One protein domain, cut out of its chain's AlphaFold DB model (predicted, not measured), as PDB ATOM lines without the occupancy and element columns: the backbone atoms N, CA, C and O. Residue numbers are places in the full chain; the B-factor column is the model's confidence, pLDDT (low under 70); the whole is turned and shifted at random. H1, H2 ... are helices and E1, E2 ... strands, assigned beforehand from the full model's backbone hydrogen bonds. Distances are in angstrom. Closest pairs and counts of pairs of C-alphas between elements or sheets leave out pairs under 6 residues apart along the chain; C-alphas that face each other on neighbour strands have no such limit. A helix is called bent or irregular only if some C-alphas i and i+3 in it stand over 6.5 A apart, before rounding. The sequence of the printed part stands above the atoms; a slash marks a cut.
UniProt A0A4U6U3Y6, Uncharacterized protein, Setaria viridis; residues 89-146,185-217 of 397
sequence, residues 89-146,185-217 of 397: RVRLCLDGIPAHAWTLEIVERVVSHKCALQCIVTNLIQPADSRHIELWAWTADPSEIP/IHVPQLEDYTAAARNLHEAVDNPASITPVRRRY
ATOM      1  N   ARG A  89      99.132 -33.398 231.723       95.00
ATOM      2  CA  ARG A  89      98.013 -34.309 231.942       95.00
ATOM      3  C   ARG A  89      98.163 -34.929 233.322       95.00
ATOM      4  O   ARG A  89      99.150 -35.605 233.605       95.00
ATOM      5  N   VAL A  90      97.199 -34.687 234.196       96.06
ATOM      6  CA  VAL A  90      97.214 -35.140 235.587       96.06
ATOM      7  C   VAL A  90      96.124 -36.171 235.818       96.06
ATOM      8  O   VAL A  90      94.989 -36.005 235.374       96.06
ATOM      9  N   ARG A  91      96.468 -37.229 236.547       96.06
ATOM     10  CA  ARG A  91      95.477 -38.093 237.184       96.06
ATOM     11  C   ARG A  91      95.213 -37.525 238.567       96.06
ATOM     12  O   ARG A  91      96.168 -37.321 239.317       96.06
ATOM     13  N   LEU A  92      93.949 -37.283 238.887       95.62
ATOM     14  CA  LEU A  92      93.512 -36.765 240.179       95.62
ATOM     15  C   LEU A  92      92.716 -37.830 240.935       95.62
ATOM     16  O   LEU A  92      91.928 -38.551 240.323       95.62
ATOM     17  N   CYS A  93      92.908 -37.895 242.253       94.81
ATOM     18  CA  CYS A  93      92.015 -38.602 243.171       94.81
ATOM     19  C   CYS A  93      91.354 -37.580 244.098       94.81
ATOM     20  O   CYS A  93      92.049 -36.883 244.840       94.81
ATOM     21  N   LEU A  94      90.028 -37.491 244.039       95.12
ATOM     22  CA  LEU A  94      89.219 -36.644 244.908       95.12
ATOM     23  C   LEU A  94      88.757 -37.468 246.107       95.12
ATOM     24  O   LEU A  94      87.998 -38.421 245.938       95.12
ATOM     25  N   ASP A  95      89.212 -37.104 247.298       94.50
ATOM     26  CA  ASP A  95      88.886 -37.765 248.563       94.50
ATOM     27  C   ASP A  95      88.002 -36.847 249.423       94.50
ATOM     28  O   ASP A  95      88.197 -35.635 249.434       94.50
ATOM     29  N   GLY A  96      87.020 -37.405 250.133       91.62
ATOM     30  CA  GLY A  96      86.108 -36.655 251.009       91.62
ATOM     31  C   GLY A  96      84.810 -36.147 250.361       91.62
ATOM     32  O   GLY A  96      84.035 -35.448 251.016       91.62
ATOM     33  N   ILE A  97      84.524 -36.506 249.104       91.94
ATOM     34  CA  ILE A  97      83.226 -36.211 248.470       91.94
ATOM     35  C   ILE A  97      82.191 -37.240 248.957       91.94
ATOM     36  O   ILE A  97      82.388 -38.439 248.741       91.94
ATOM     37  N   PRO A  98      81.075 -36.823 249.584       90.44
ATOM     38  CA  PRO A  98      80.079 -37.765 250.090       90.44
ATOM     39  C   PRO A  98      79.347 -38.467 248.939       90.44
ATOM     40  O   PRO A  98      79.094 -37.851 247.911       90.44
ATOM     41  N   ALA A  99      78.945 -39.729 249.116       87.56
ATOM     42  CA  ALA A  99      78.394 -40.569 248.039       87.56
ATOM     43  C   ALA A  99      77.208 -39.943 247.272       87.56
ATOM     44  O   ALA A  99      77.125 -40.056 246.055       87.56
ATOM     45  N   HIS A 100      76.316 -39.218 247.958       86.75
ATOM     46  CA  HIS A 100      75.179 -38.536 247.318       86.75
ATOM     47  C   HIS A 100      75.588 -37.347 246.424       86.75
ATOM     48  O   HIS A 100      74.766 -36.827 245.678       86.75
ATOM     49  N   ALA A 101      76.841 -36.900 246.518       89.69
ATOM     50  CA  ALA A 101      77.420 -35.778 245.785       89.69
ATOM     51  C   ALA A 101      78.326 -36.218 244.624       89.69
ATOM     52  O   ALA A 101      79.063 -35.402 244.072       89.69
ATOM     53  N   TRP A 102      78.309 -37.499 244.252       91.44
ATOM     54  CA  TRP A 102      79.109 -38.043 243.152       91.44
ATOM     55  C   TRP A 102      78.457 -37.725 241.804       91.44
ATOM     56  O   TRP A 102      78.058 -38.606 241.048       91.44
ATOM     57  N   THR A 103      78.313 -36.435 241.509       90.31
ATOM     58  CA  THR A 103      77.767 -35.939 240.246       90.31
ATOM     59  C   THR A 103      78.867 -35.294 239.415       90.31
ATOM     60  O   THR A 103      79.826 -34.736 239.951       90.31
ATOM     61  N   LEU A 104      78.714 -35.341 238.090       90.69
ATOM     62  CA  LEU A 104      79.652 -34.698 237.167       90.69
ATOM     63  C   LEU A 104      79.803 -33.201 237.474       90.69
ATOM     64  O   LEU A 104      80.923 -32.708 237.529       90.69
ATOM     65  N   GLU A 105      78.699 -32.508 237.775       90.75
ATOM     66  CA  GLU A 105      78.714 -31.075 238.096       90.75
ATOM     67  C   GLU A 105      79.581 -30.761 239.327       90.75
ATOM     68  O   GLU A 105      80.320 -29.775 239.348       90.75
ATOM     69  N   ILE A 106      79.520 -31.604 240.362       91.69
ATOM     70  CA  ILE A 106      80.321 -31.419 241.575       91.69
ATOM     71  C   ILE A 106      81.785 -31.739 241.297       91.69
ATOM     72  O   ILE A 106      82.654 -30.979 241.715       91.69
ATOM     73  N   VAL A 107      82.068 -32.812 240.557       93.00
ATOM     74  CA  VAL A 107      83.436 -33.171 240.160       93.00
ATOM     75  C   VAL A 107      84.080 -32.044 239.351       93.00
ATOM     76  O   VAL A 107      85.188 -31.626 239.679       93.00
ATOM     77  N   GLU A 108      83.377 -31.492 238.363       92.25
ATOM     78  CA  GLU A 108      83.842 -30.352 237.564       92.25
ATOM     79  C   GLU A 108      84.034 -29.081 238.395       92.25
ATOM     80  O   GLU A 108      84.954 -28.317 238.138       92.25
ATOM     81  N   ARG A 109      83.197 -28.838 239.410       91.81
ATOM     82  CA  ARG A 109      83.359 -27.683 240.309       91.81
ATOM     83  C   ARG A 109      84.513 -27.858 241.298       91.81
ATOM     84  O   ARG A 109      85.156 -26.871 241.653       91.81
ATOM     85  N   VAL A 110      84.756 -29.084 241.767       92.56
ATOM     86  CA  VAL A 110      85.861 -29.439 242.678       92.56
ATOM     87  C   VAL A 110      87.200 -29.372 241.959       92.56
ATOM     88  O   VAL A 110      88.169 -28.827 242.494       92.56
ATOM     89  N   VAL A 111      87.254 -29.905 240.741       89.94
ATOM     90  CA  VAL A 111      88.388 -29.758 239.836       89.94
ATOM     91  C   VAL A 111      88.396 -28.302 239.381       89.94
ATOM     92  O   VAL A 111      87.719 -27.931 238.438       89.94
ATOM     93  N   SER A 112      89.105 -27.462 240.140       76.69
ATOM     94  CA  SER A 112      89.186 -26.007 239.969       76.69
ATOM     95  C   SER A 112      89.181 -25.560 238.503       76.69
ATOM     96  O   SER A 112      89.754 -26.225 237.646       76.69
ATOM     97  N   HIS A 113      88.684 -24.348 238.242       77.12
ATOM     98  CA  HIS A 113      88.737 -23.646 236.947       77.12
ATOM     99  C   HIS A 113      90.135 -23.574 236.285       77.12
ATOM    100  O   HIS A 113      90.267 -23.104 235.159       77.12
ATOM    101  N   LYS A 114      91.189 -24.009 236.985       84.75
ATOM    102  CA  LYS A 114      92.569 -24.175 236.502       84.75
ATOM    103  C   LYS A 114      92.852 -25.525 235.830       84.75
ATOM    104  O   LYS A 114      93.975 -25.777 235.394       84.75
ATOM    105  N   CYS A 115      91.864 -26.409 235.782       91.19
ATOM    106  CA  CYS A 115      91.950 -27.729 235.181       91.19
ATOM    107  C   CYS A 115      90.823 -27.914 234.162       91.19
ATOM    108  O   CYS A 115      89.675 -27.565 234.421       91.19
ATOM    109  N   ALA A 116      91.150 -28.500 233.014       91.38
ATOM    110  CA  ALA A 116      90.177 -28.945 232.028       91.38
ATOM    111  C   ALA A 116      89.956 -30.452 232.203       91.38
ATOM    112  O   ALA A 116      90.874 -31.247 231.989       91.38
ATOM    113  N   LEU A 117      88.756 -30.850 232.627       93.06
ATOM    114  CA  LEU A 117      88.400 -32.256 232.814       93.06
ATOM    115  C   LEU A 117      88.476 -33.004 231.472       93.06
ATOM    116  O   LEU A 117      87.885 -32.573 230.486       93.06
ATOM    117  N   GLN A 118      89.199 -34.125 231.436       92.81
ATOM    118  CA  GLN A 118      89.277 -34.989 230.257       92.81
ATOM    119  C   GLN A 118      88.269 -36.135 230.352       92.81
ATOM    120  O   GLN A 118      87.466 -36.337 229.446       92.81
ATOM    121  N   CYS A 119      88.342 -36.918 231.428       92.50
ATOM    122  CA  CYS A 119      87.424 -38.023 231.676       92.50
ATOM    123  C   CYS A 119      87.432 -38.434 233.147       92.50
ATOM    124  O   CYS A 119      88.417 -38.238 233.859       92.50
ATOM    125  N   ILE A 120      86.338 -39.049 233.586       93.00
ATOM    126  CA  ILE A 120      86.230 -39.665 234.907       93.00
ATOM    127  C   ILE A 120      86.517 -41.158 234.751       93.00
ATOM    128  O   ILE A 120      85.938 -41.820 233.892       93.00
ATOM    129  N   VAL A 121      87.446 -41.671 235.554       90.62
ATOM    130  CA  VAL A 121      87.845 -43.086 235.565       90.62
ATOM    131  C   VAL A 121      86.909 -43.890 236.466       90.62
ATOM    132  O   VAL A 121      86.516 -45.000 236.114       90.62
ATOM    133  N   THR A 122      86.526 -43.329 237.615       87.25
ATOM    134  CA  THR A 122      85.587 -43.977 238.537       87.25
ATOM    135  C   THR A 122      84.165 -43.971 237.975       87.25
ATOM    136  O   THR A 122      83.668 -42.949 237.507       87.25
ATOM    137  N   ASN A 123      83.468 -45.105 238.071       83.50
ATOM    138  CA  ASN A 123      82.046 -45.167 237.745       83.50
ATOM    139  C   ASN A 123      81.233 -44.423 238.820       83.50
ATOM    140  O   ASN A 123      81.163 -44.877 239.957       83.50
ATOM    141  N   LEU A 124      80.621 -43.293 238.457       80.56
ATOM    142  CA  LEU A 124      79.841 -42.471 239.390       80.56
ATOM    143  C   LEU A 124      78.489 -43.091 239.783       80.56
ATOM    144  O   LEU A 124      77.936 -42.726 240.813       80.56
ATOM    145  N   ILE A 125      77.946 -44.009 238.976       77.56
ATOM    146  CA  ILE A 125      76.624 -44.617 239.212       77.56
ATOM    147  C   ILE A 125      76.741 -45.784 240.196       77.56
ATOM    148  O   ILE A 125      75.918 -45.932 241.095       77.56
ATOM    149  N   GLN A 126      77.763 -46.622 240.017       74.50
ATOM    150  CA  GLN A 126      78.060 -47.763 240.884       74.50
ATOM    151  C   GLN A 126      79.568 -47.833 241.122       74.50
ATOM    152  O   GLN A 126      80.283 -48.545 240.409       74.50
ATOM    153  N   PRO A 127      80.079 -47.051 242.081       74.31
ATOM    154  CA  PRO A 127      81.500 -47.031 242.347       74.31
ATOM    155  C   PRO A 127      81.943 -48.328 243.022       74.31
ATOM    156  O   PRO A 127      81.412 -48.713 244.060       74.31
ATOM    157  N   ALA A 128      82.937 -48.997 242.433       72.25
ATOM    158  CA  ALA A 128      83.557 -50.183 243.028       72.25
ATOM    159  C   ALA A 128      84.314 -49.851 244.330       72.25
ATOM    160  O   ALA A 128      84.426 -50.690 245.219       72.25
ATOM    161  N   ASP A 129      84.812 -48.617 244.436       73.62
ATOM    162  CA  ASP A 129      85.386 -48.037 245.643       73.62
ATOM    163  C   ASP A 129      84.706 -46.684 245.876       73.62
ATOM    164  O   ASP A 129      84.826 -45.782 245.051       73.62
ATOM    165  N   SER A 130      83.956 -46.555 246.971       75.62
ATOM    166  CA  SER A 130      83.218 -45.333 247.317       75.62
ATOM    167  C   SER A 130      84.065 -44.320 248.095       75.62
ATOM    168  O   SER A 130      83.520 -43.373 248.660       75.62
ATOM    169  N   ARG A 131      85.381 -44.543 248.214       84.00
ATOM    170  CA  ARG A 131      86.266 -43.689 249.020       84.00
ATOM    171  C   ARG A 131      86.791 -42.485 248.253       84.00
ATOM    172  O   ARG A 131      86.984 -41.435 248.854       84.00
ATOM    173  N   HIS A 132      87.014 -42.615 246.946       91.25
ATOM    174  CA  HIS A 132      87.556 -41.536 246.123       91.25
ATOM    175  C   HIS A 132      87.076 -41.598 244.673       91.25
ATOM    176  O   HIS A 132      86.758 -42.660 244.139       91.25
ATOM    177  N   ILE A 133      87.075 -40.439 244.016       93.56
ATOM    178  CA  ILE A 133      86.789 -40.315 242.583       93.56
ATOM    179  C   ILE A 133      88.107 -40.121 241.842       93.56
ATOM    180  O   ILE A 133      88.850 -39.180 242.116       93.56
ATOM    181  N   GLU A 134      88.393 -40.997 240.887       94.44
ATOM    182  CA  GLU A 134      89.550 -40.903 240.010       94.44
ATOM    183  C   GLU A 134      89.163 -40.288 238.672       94.44
ATOM    184  O   GLU A 134      88.153 -40.657 238.068       94.44
ATOM    185  N   LEU A 135      89.996 -39.379 238.177       95.62
ATOM    186  CA  LEU A 135      89.779 -38.710 236.900       95.62
ATOM    187  C   LEU A 135      91.093 -38.285 236.249       95.62
ATOM    188  O   LEU A 135      92.137 -38.210 236.901       95.62
ATOM    189  N   TRP A 136      91.023 -37.986 234.957       96.38
ATOM    190  CA  TRP A 136      92.083 -37.337 234.198       96.38
ATOM    191  C   TRP A 136      91.688 -35.905 233.861       96.38
ATOM    192  O   TRP A 136      90.556 -35.642 233.452       96.38
ATOM    193  N   ALA A 137      92.636 -34.985 234.000       95.94
ATOM    194  CA  ALA A 137      92.469 -33.587 233.634       95.94
ATOM    195  C   ALA A 137      93.740 -33.030 232.986       95.94
ATOM    196  O   ALA A 137      94.844 -33.537 233.194       95.94
ATOM    197  N   TRP A 138      93.575 -31.964 232.214       94.69
ATOM    198  CA  TRP A 138      94.662 -31.150 231.692       94.69
ATOM    199  C   TRP A 138      94.831 -29.893 232.531       94.69
ATOM    200  O   TRP A 138      93.852 -29.306 232.989       94.69
ATOM    201  N   THR A 139      96.067 -29.447 232.714       93.44
ATOM    202  CA  THR A 139      96.365 -28.201 233.418       93.44
ATOM    203  C   THR A 139      97.542 -27.473 232.773       93.44
ATOM    204  O   THR A 139      98.408 -28.084 232.138       93.44
ATOM    205  N   ALA A 140      97.554 -26.148 232.918       91.69
ATOM    206  CA  ALA A 140      98.680 -25.310 232.522       91.69
ATOM    207  C   ALA A 140      99.824 -25.390 233.543       91.69
ATOM    208  O   ALA A 140     100.988 -25.366 233.151       91.69
ATOM    209  N   ASP A 141      99.498 -25.535 234.830       90.81
ATOM    210  CA  ASP A 141     100.471 -25.689 235.909       90.81
ATOM    211  C   ASP A 141      99.916 -26.628 236.996       90.81
ATOM    212  O   ASP A 141      98.941 -26.288 237.672       90.81
ATOM    213  N   PRO A 142     100.538 -27.800 237.223       91.88
ATOM    214  CA  PRO A 142     100.117 -28.716 238.279       91.88
ATOM    215  C   PRO A 142     100.250 -28.127 239.693       91.88
ATOM    216  O   PRO A 142      99.638 -28.651 240.622       91.88
ATOM    217  N   SER A 143     101.015 -27.047 239.877       90.62
ATOM    218  CA  SER A 143     101.179 -26.356 241.164       90.62
ATOM    219  C   SER A 143      99.971 -25.492 241.535       90.62
ATOM    220  O   SER A 143      99.745 -25.243 242.720       90.62
ATOM    221  N   GLU A 144      99.178 -25.059 240.549       89.44
ATOM    222  CA  GLU A 144      97.945 -24.290 240.768       89.44
ATOM    223  C   GLU A 144      96.770 -25.167 241.222       89.44
ATOM    224  O   GLU A 144      95.728 -24.647 241.633       89.44
ATOM    225  N   ILE A 145      96.913 -26.495 241.157       91.38
ATOM    226  CA  ILE A 145      95.873 -27.421 241.596       91.38
ATOM    227  C   ILE A 145      95.724 -27.294 243.118       91.38
ATOM    228  O   ILE A 145      96.674 -27.581 243.859       91.38
ATOM    229  N   PRO A 146      94.545 -26.885 243.623       91.69
ATOM    230  CA  PRO A 146      94.340 -26.783 245.057       91.69
ATOM    231  C   PRO A 146      94.475 -28.167 245.684       91.69
ATOM    232  O   PRO A 146      93.912 -29.132 245.188       91.69
ATOM    233  N   ILE A 185      92.482 -33.171 247.205       94.44
ATOM    234  CA  ILE A 185      92.798 -33.404 245.798       94.44
ATOM    235  C   ILE A 185      94.223 -33.942 245.734       94.44
ATOM    236  O   ILE A 185      95.206 -33.245 246.010       94.44
ATOM    237  N   HIS A 186      94.334 -35.218 245.388       94.94
ATOM    238  CA  HIS A 186      95.604 -35.916 245.253       94.94
ATOM    239  C   HIS A 186      96.014 -35.992 243.788       94.94
ATOM    240  O   HIS A 186      95.170 -36.214 242.926       94.94
ATOM    241  N   VAL A 187      97.312 -35.842 243.512       95.06
ATOM    242  CA  VAL A 187      97.883 -35.972 242.163       95.06
ATOM    243  C   VAL A 187      98.774 -37.219 242.126       95.06
ATOM    244  O   VAL A 187      99.992 -37.088 242.192       95.06
ATOM    245  N   PRO A 188      98.224 -38.449 242.074       93.62
ATOM    246  CA  PRO A 188      99.030 -39.677 242.040       93.62
ATOM    247  C   PRO A 188      99.963 -39.781 240.831       93.62
ATOM    248  O   PRO A 188     100.999 -40.446 240.898       93.62
ATOM    249  N   GLN A 189      99.590 -39.176 239.700       95.56
ATOM    250  CA  GLN A 189     100.339 -39.282 238.454       95.56
ATOM    251  C   GLN A 189     100.263 -37.978 237.664       95.56
ATOM    252  O   GLN A 189      99.187 -37.424 237.455       95.56
ATOM    253  N   LEU A 190     101.422 -37.530 237.192       95.94
ATOM    254  CA  LEU A 190     101.601 -36.386 236.308       95.94
ATOM    255  C   LEU A 190     102.302 -36.854 235.036       95.94
ATOM    256  O   LEU A 190     103.304 -37.568 235.097       95.94
ATOM    257  N   GLU A 191     101.796 -36.422 233.893       95.50
ATOM    258  CA  GLU A 191     102.404 -36.629 232.588       95.50
ATOM    259  C   GLU A 191     102.702 -35.274 231.956       95.50
ATOM    260  O   GLU A 191     101.812 -34.455 231.732       95.50
ATOM    261  N   ASP A 192     103.982 -35.039 231.711       93.88
ATOM    262  CA  ASP A 192     104.518 -33.786 231.206       93.88
ATOM    263  C   ASP A 192     104.776 -33.907 229.697       93.88
ATOM    264  O   ASP A 192     105.651 -34.660 229.255       93.88
ATOM    265  N   TYR A 193     103.982 -33.169 228.919       91.00
ATOM    266  CA  TYR A 193     104.072 -33.062 227.464       91.00
ATOM    267  C   TYR A 193     104.792 -31.784 227.013       91.00
ATOM    268  O   TYR A 193     104.694 -31.412 225.848       91.00
ATOM    269  N   THR A 194     105.552 -31.096 227.870       88.38
ATOM    270  CA  THR A 194     106.284 -29.874 227.471       88.38
ATOM    271  C   THR A 194     107.284 -30.114 226.335       88.38
ATOM    272  O   THR A 194     107.578 -29.199 225.570       88.38
ATOM    273  N   ALA A 195     107.756 -31.351 226.144       85.44
ATOM    274  CA  ALA A 195     108.547 -31.735 224.975       85.44
ATOM    275  C   ALA A 195     107.795 -31.512 223.646       85.44
ATOM    276  O   ALA A 195     108.413 -31.110 222.660       85.44
ATOM    277  N   ALA A 196     106.466 -31.685 223.636       84.25
ATOM    278  CA  ALA A 196     105.605 -31.420 222.482       84.25
ATOM    279  C   ALA A 196     105.626 -29.947 222.059       84.25
ATOM    280  O   ALA A 196     105.457 -29.642 220.882       84.25
ATOM    281  N   ALA A 197     105.875 -29.030 223.001       80.94
ATOM    282  CA  ALA A 197     105.926 -27.598 222.722       80.94
ATOM    283  C   ALA A 197     107.033 -27.230 221.723       80.94
ATOM    284  O   ALA A 197     106.927 -26.214 221.042       80.94
ATOM    285  N   ARG A 198     108.089 -28.051 221.619       81.88
ATOM    286  CA  ARG A 198     109.203 -27.811 220.690       81.88
ATOM    287  C   ARG A 198     108.786 -28.003 219.231       81.88
ATOM    288  O   ARG A 198     109.211 -27.218 218.395       81.88
ATOM    289  N   ASN A 199     107.924 -28.986 218.959       82.38
ATOM    290  CA  ASN A 199     107.428 -29.331 217.625       82.38
ATOM    291  C   ASN A 199     105.902 -29.529 217.654       82.38
ATOM    292  O   ASN A 199     105.403 -30.630 217.424       82.38
ATOM    293  N   LEU A 200     105.141 -28.466 217.937       81.25
ATOM    294  CA  LEU A 200     103.682 -28.569 218.097       81.25
ATOM    295  C   LEU A 200     102.974 -29.095 216.836       81.25
ATOM    296  O   LEU A 200     101.973 -29.792 216.936       81.25
ATOM    297  N   HIS A 201     103.489 -28.785 215.645       79.88
ATOM    298  CA  HIS A 201     102.893 -29.262 214.398       79.88
ATOM    299  C   HIS A 201     102.999 -30.791 214.269       79.88
ATOM    300  O   HIS A 201     101.991 -31.472 214.114       79.88
ATOM    301  N   GLU A 202     104.203 -31.331 214.473       80.88
ATOM    302  CA  GLU A 202     104.461 -32.775 214.494       80.88
ATOM    303  C   GLU A 202     103.694 -33.478 215.624       80.88
ATOM    304  O   GLU A 202     103.171 -34.574 215.441       80.88
ATOM    305  N   ALA A 203     103.571 -32.816 216.777       81.44
ATOM    306  CA  ALA A 203     102.796 -33.291 217.914       81.44
ATOM    307  C   ALA A 203     101.309 -33.490 217.590       81.44
ATOM    308  O   ALA A 203     100.689 -34.447 218.057       81.44
ATOM    309  N   VAL A 204     100.735 -32.563 216.822       80.88
ATOM    310  CA  VAL A 204      99.327 -32.598 216.416       80.88
ATOM    311  C   VAL A 204      99.106 -33.656 215.337       80.88
ATOM    312  O   VAL A 204      98.142 -34.416 215.426       80.88
ATOM    313  N   ASP A 205     100.011 -33.744 214.363       84.25
ATOM    314  CA  ASP A 205      99.890 -34.682 213.242       84.25
ATOM    315  C   ASP A 205     100.203 -36.128 213.652       84.25
ATOM    316  O   ASP A 205      99.583 -37.077 213.166       84.25
ATOM    317  N   ASN A 206     101.135 -36.312 214.588       84.25
ATOM    318  CA  ASN A 206     101.533 -37.610 215.117       84.25
ATOM    319  C   ASN A 206     101.616 -37.593 216.654       84.25
ATOM    320  O   ASN A 206     102.711 -37.641 217.224       84.25
ATOM    321  N   PRO A 207     100.475 -37.621 217.365       76.94
ATOM    322  CA  PRO A 207     100.455 -37.569 218.828       76.94
ATOM    323  C   PRO A 207     101.113 -38.788 219.491       76.94
ATOM    324  O   PRO A 207     101.504 -38.724 220.654       76.94
ATOM    325  N   ALA A 208     101.263 -39.903 218.766       81.12
ATOM    326  CA  ALA A 208     101.932 -41.103 219.261       81.12
ATOM    327  C   ALA A 208     103.466 -40.978 219.288       81.12
ATOM    328  O   ALA A 208     104.117 -41.762 219.975       81.12
ATOM    329  N   SER A 209     104.039 -40.008 218.565       80.69
ATOM    330  CA  SER A 209     105.484 -39.737 218.584       80.69
ATOM    331  C   SER A 209     105.962 -39.142 219.907       80.69
ATOM    332  O   SER A 209     107.142 -39.240 220.243       80.69
ATOM    333  N   ILE A 210     105.051 -38.550 220.683       83.94
ATOM    334  CA  ILE A 210     105.396 -37.868 221.922       83.94
ATOM    335  C   ILE A 210     105.292 -38.830 223.089       83.94
ATOM    336  O   ILE A 210     104.207 -39.235 223.511       83.94
ATOM    337  N   THR A 211     106.439 -39.122 223.686       87.56
ATOM    338  CA  THR A 211     106.505 -39.794 224.980       87.56
ATOM    339  C   THR A 211     106.529 -38.753 226.102       87.56
ATOM    340  O   THR A 211     107.526 -38.035 226.224       87.56
ATOM    341  N   PRO A 212     105.478 -38.648 226.936       91.44
ATOM    342  CA  PRO A 212     105.479 -37.708 228.050       91.44
ATOM    343  C   PRO A 212     106.425 -38.166 229.161       91.44
ATOM    344  O   PRO A 212     106.586 -39.365 229.414       91.44
ATOM    345  N   VAL A 213     106.985 -37.208 229.897       92.81
ATOM    346  CA  VAL A 213     107.728 -37.509 231.126       92.81
ATOM    347  C   VAL A 213     106.721 -37.812 232.230       92.81
ATOM    348  O   VAL A 213     105.919 -36.962 232.612       92.81
ATOM    349  N   ARG A 214     106.739 -39.043 232.748       94.69
ATOM    350  CA  ARG A 214     105.797 -39.493 233.780       94.69
ATOM    351  C   ARG A 214     106.409 -39.366 235.167       94.69
ATOM    352  O   ARG A 214     107.495 -39.880 235.419       94.69
ATOM    353  N   ARG A 215     105.680 -38.735 236.085       94.62
ATOM    354  CA  ARG A 215     106.016 -38.647 237.510       94.62
ATOM    355  C   ARG A 215     104.895 -39.269 238.329       94.62
ATOM    356  O   ARG A 215     103.719 -39.054 238.043       94.62
ATOM    357  N   ARG A 216     105.268 -40.062 239.330       93.06
ATOM    358  CA  ARG A 216     104.340 -40.689 240.274       93.06
ATOM    359  C   ARG A 216     104.552 -40.097 241.654       93.06
ATOM    360  O   ARG A 216     105.693 -39.856 242.044       93.06
ATOM    361  N   TYR A 217     103.459 -39.900 242.372       89.25
ATOM    362  CA  TYR A 217     103.467 -39.370 243.725       89.25
ATOM    363  C   TYR A 217     102.715 -40.323 244.647       89.25
ATOM    364  O   TYR A 217     101.652 -40.841 244.298       89.25
TER     365      TYR A 217
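This is residues 89 to 146 and 185 to 217 of the 397 residues of an uncharacterized protein of Setaria viridis (UniProt A0A4U6U3Y6). One strongly twisted antiparallel sheet of five strands makes the body, with the short helix H1 beside it near E2 and the irregular helix H2 beyond the sheet at one end of the long axis, between E4 and E5 along the chain. At the other end of that axis lies the loop around His 100. The printed part has 91 residues, with two named helices and five named strands in the order E1, H1, E2, E3, E4, H2, E5; the sheet runs E2, E3, E1, E4, E5. The class is mixed, helices and strands. The whole is only just compact, close to loose, with a radius of gyration of the C-alphas of 14.7 A, and elongated, spanning 45 by 25 by 23 A.

E1, residues 89 to 95, begins at C-alpha 89 (98.013, -34.309, 231.942) and is 19.3 A long. H1 is residues 104 to 110, and E2 is residues 115 to 120, 13.2 A long. E3, residues 132 to 139, is 20.4 A long and bends by 57 degrees at residue 136. E4, residues 185 to 192, is 18.7 A long and bends by 68 degrees at residue 188. H2, residues 194 to 205, is 16.3 A long and irregular: C-alphas 198 and 201 are 9.0 A apart. E5, residues 213 to 216, ends at C-alpha 216 (104.340, -40.689, 240.274).

E1 is an inner strand, antiparallel to E3 at 150 degrees, with N 92 and O 135 at 2.8 A. On its other side E4 is antiparallel at 170 degrees, with N 91 and O 189 at 2.9 A. The hairpin E2 and E3 is antiparallel at 135 degrees, with N 116 and O 138 at 2.8 A. E5, an edge strand like E2, is antiparallel to E4 at 157 degrees, with N 190 and O 215 at 2.9 A. E1, H1 and E2 form a split strand-helix-strand unit, two strands of one sheet joined through a helix with another strand, E3, between them in the sheet, and its crossover is right-handed. H1 is on the sheet at a height over the sheet of 8.4 A, but over none of the strands, only just, with 2 of its C-alphas falling on E3; its closest C-alphas to E2 are those of Glu 108 and Leu 117, 6.9 A apart. H2 is not on the sheet and is apart from H1. Every O i to N i+4 pair is within hydrogen-bond range in H1, but 4 of 8 in H2, where 7 of 9 O i to N i+3 pairs are.

The C-alphas farthest apart, those of His 100 and Asn 199, are 44.8 A apart. Residues 147 to 184 are not printed, and C-alphas 146 and 185 are 6.8 A apart across this cut. The link from E2 to E3 is long, with 11 residues. The mean pLDDT of the printed part is 88.7, and no printed residue is under 70.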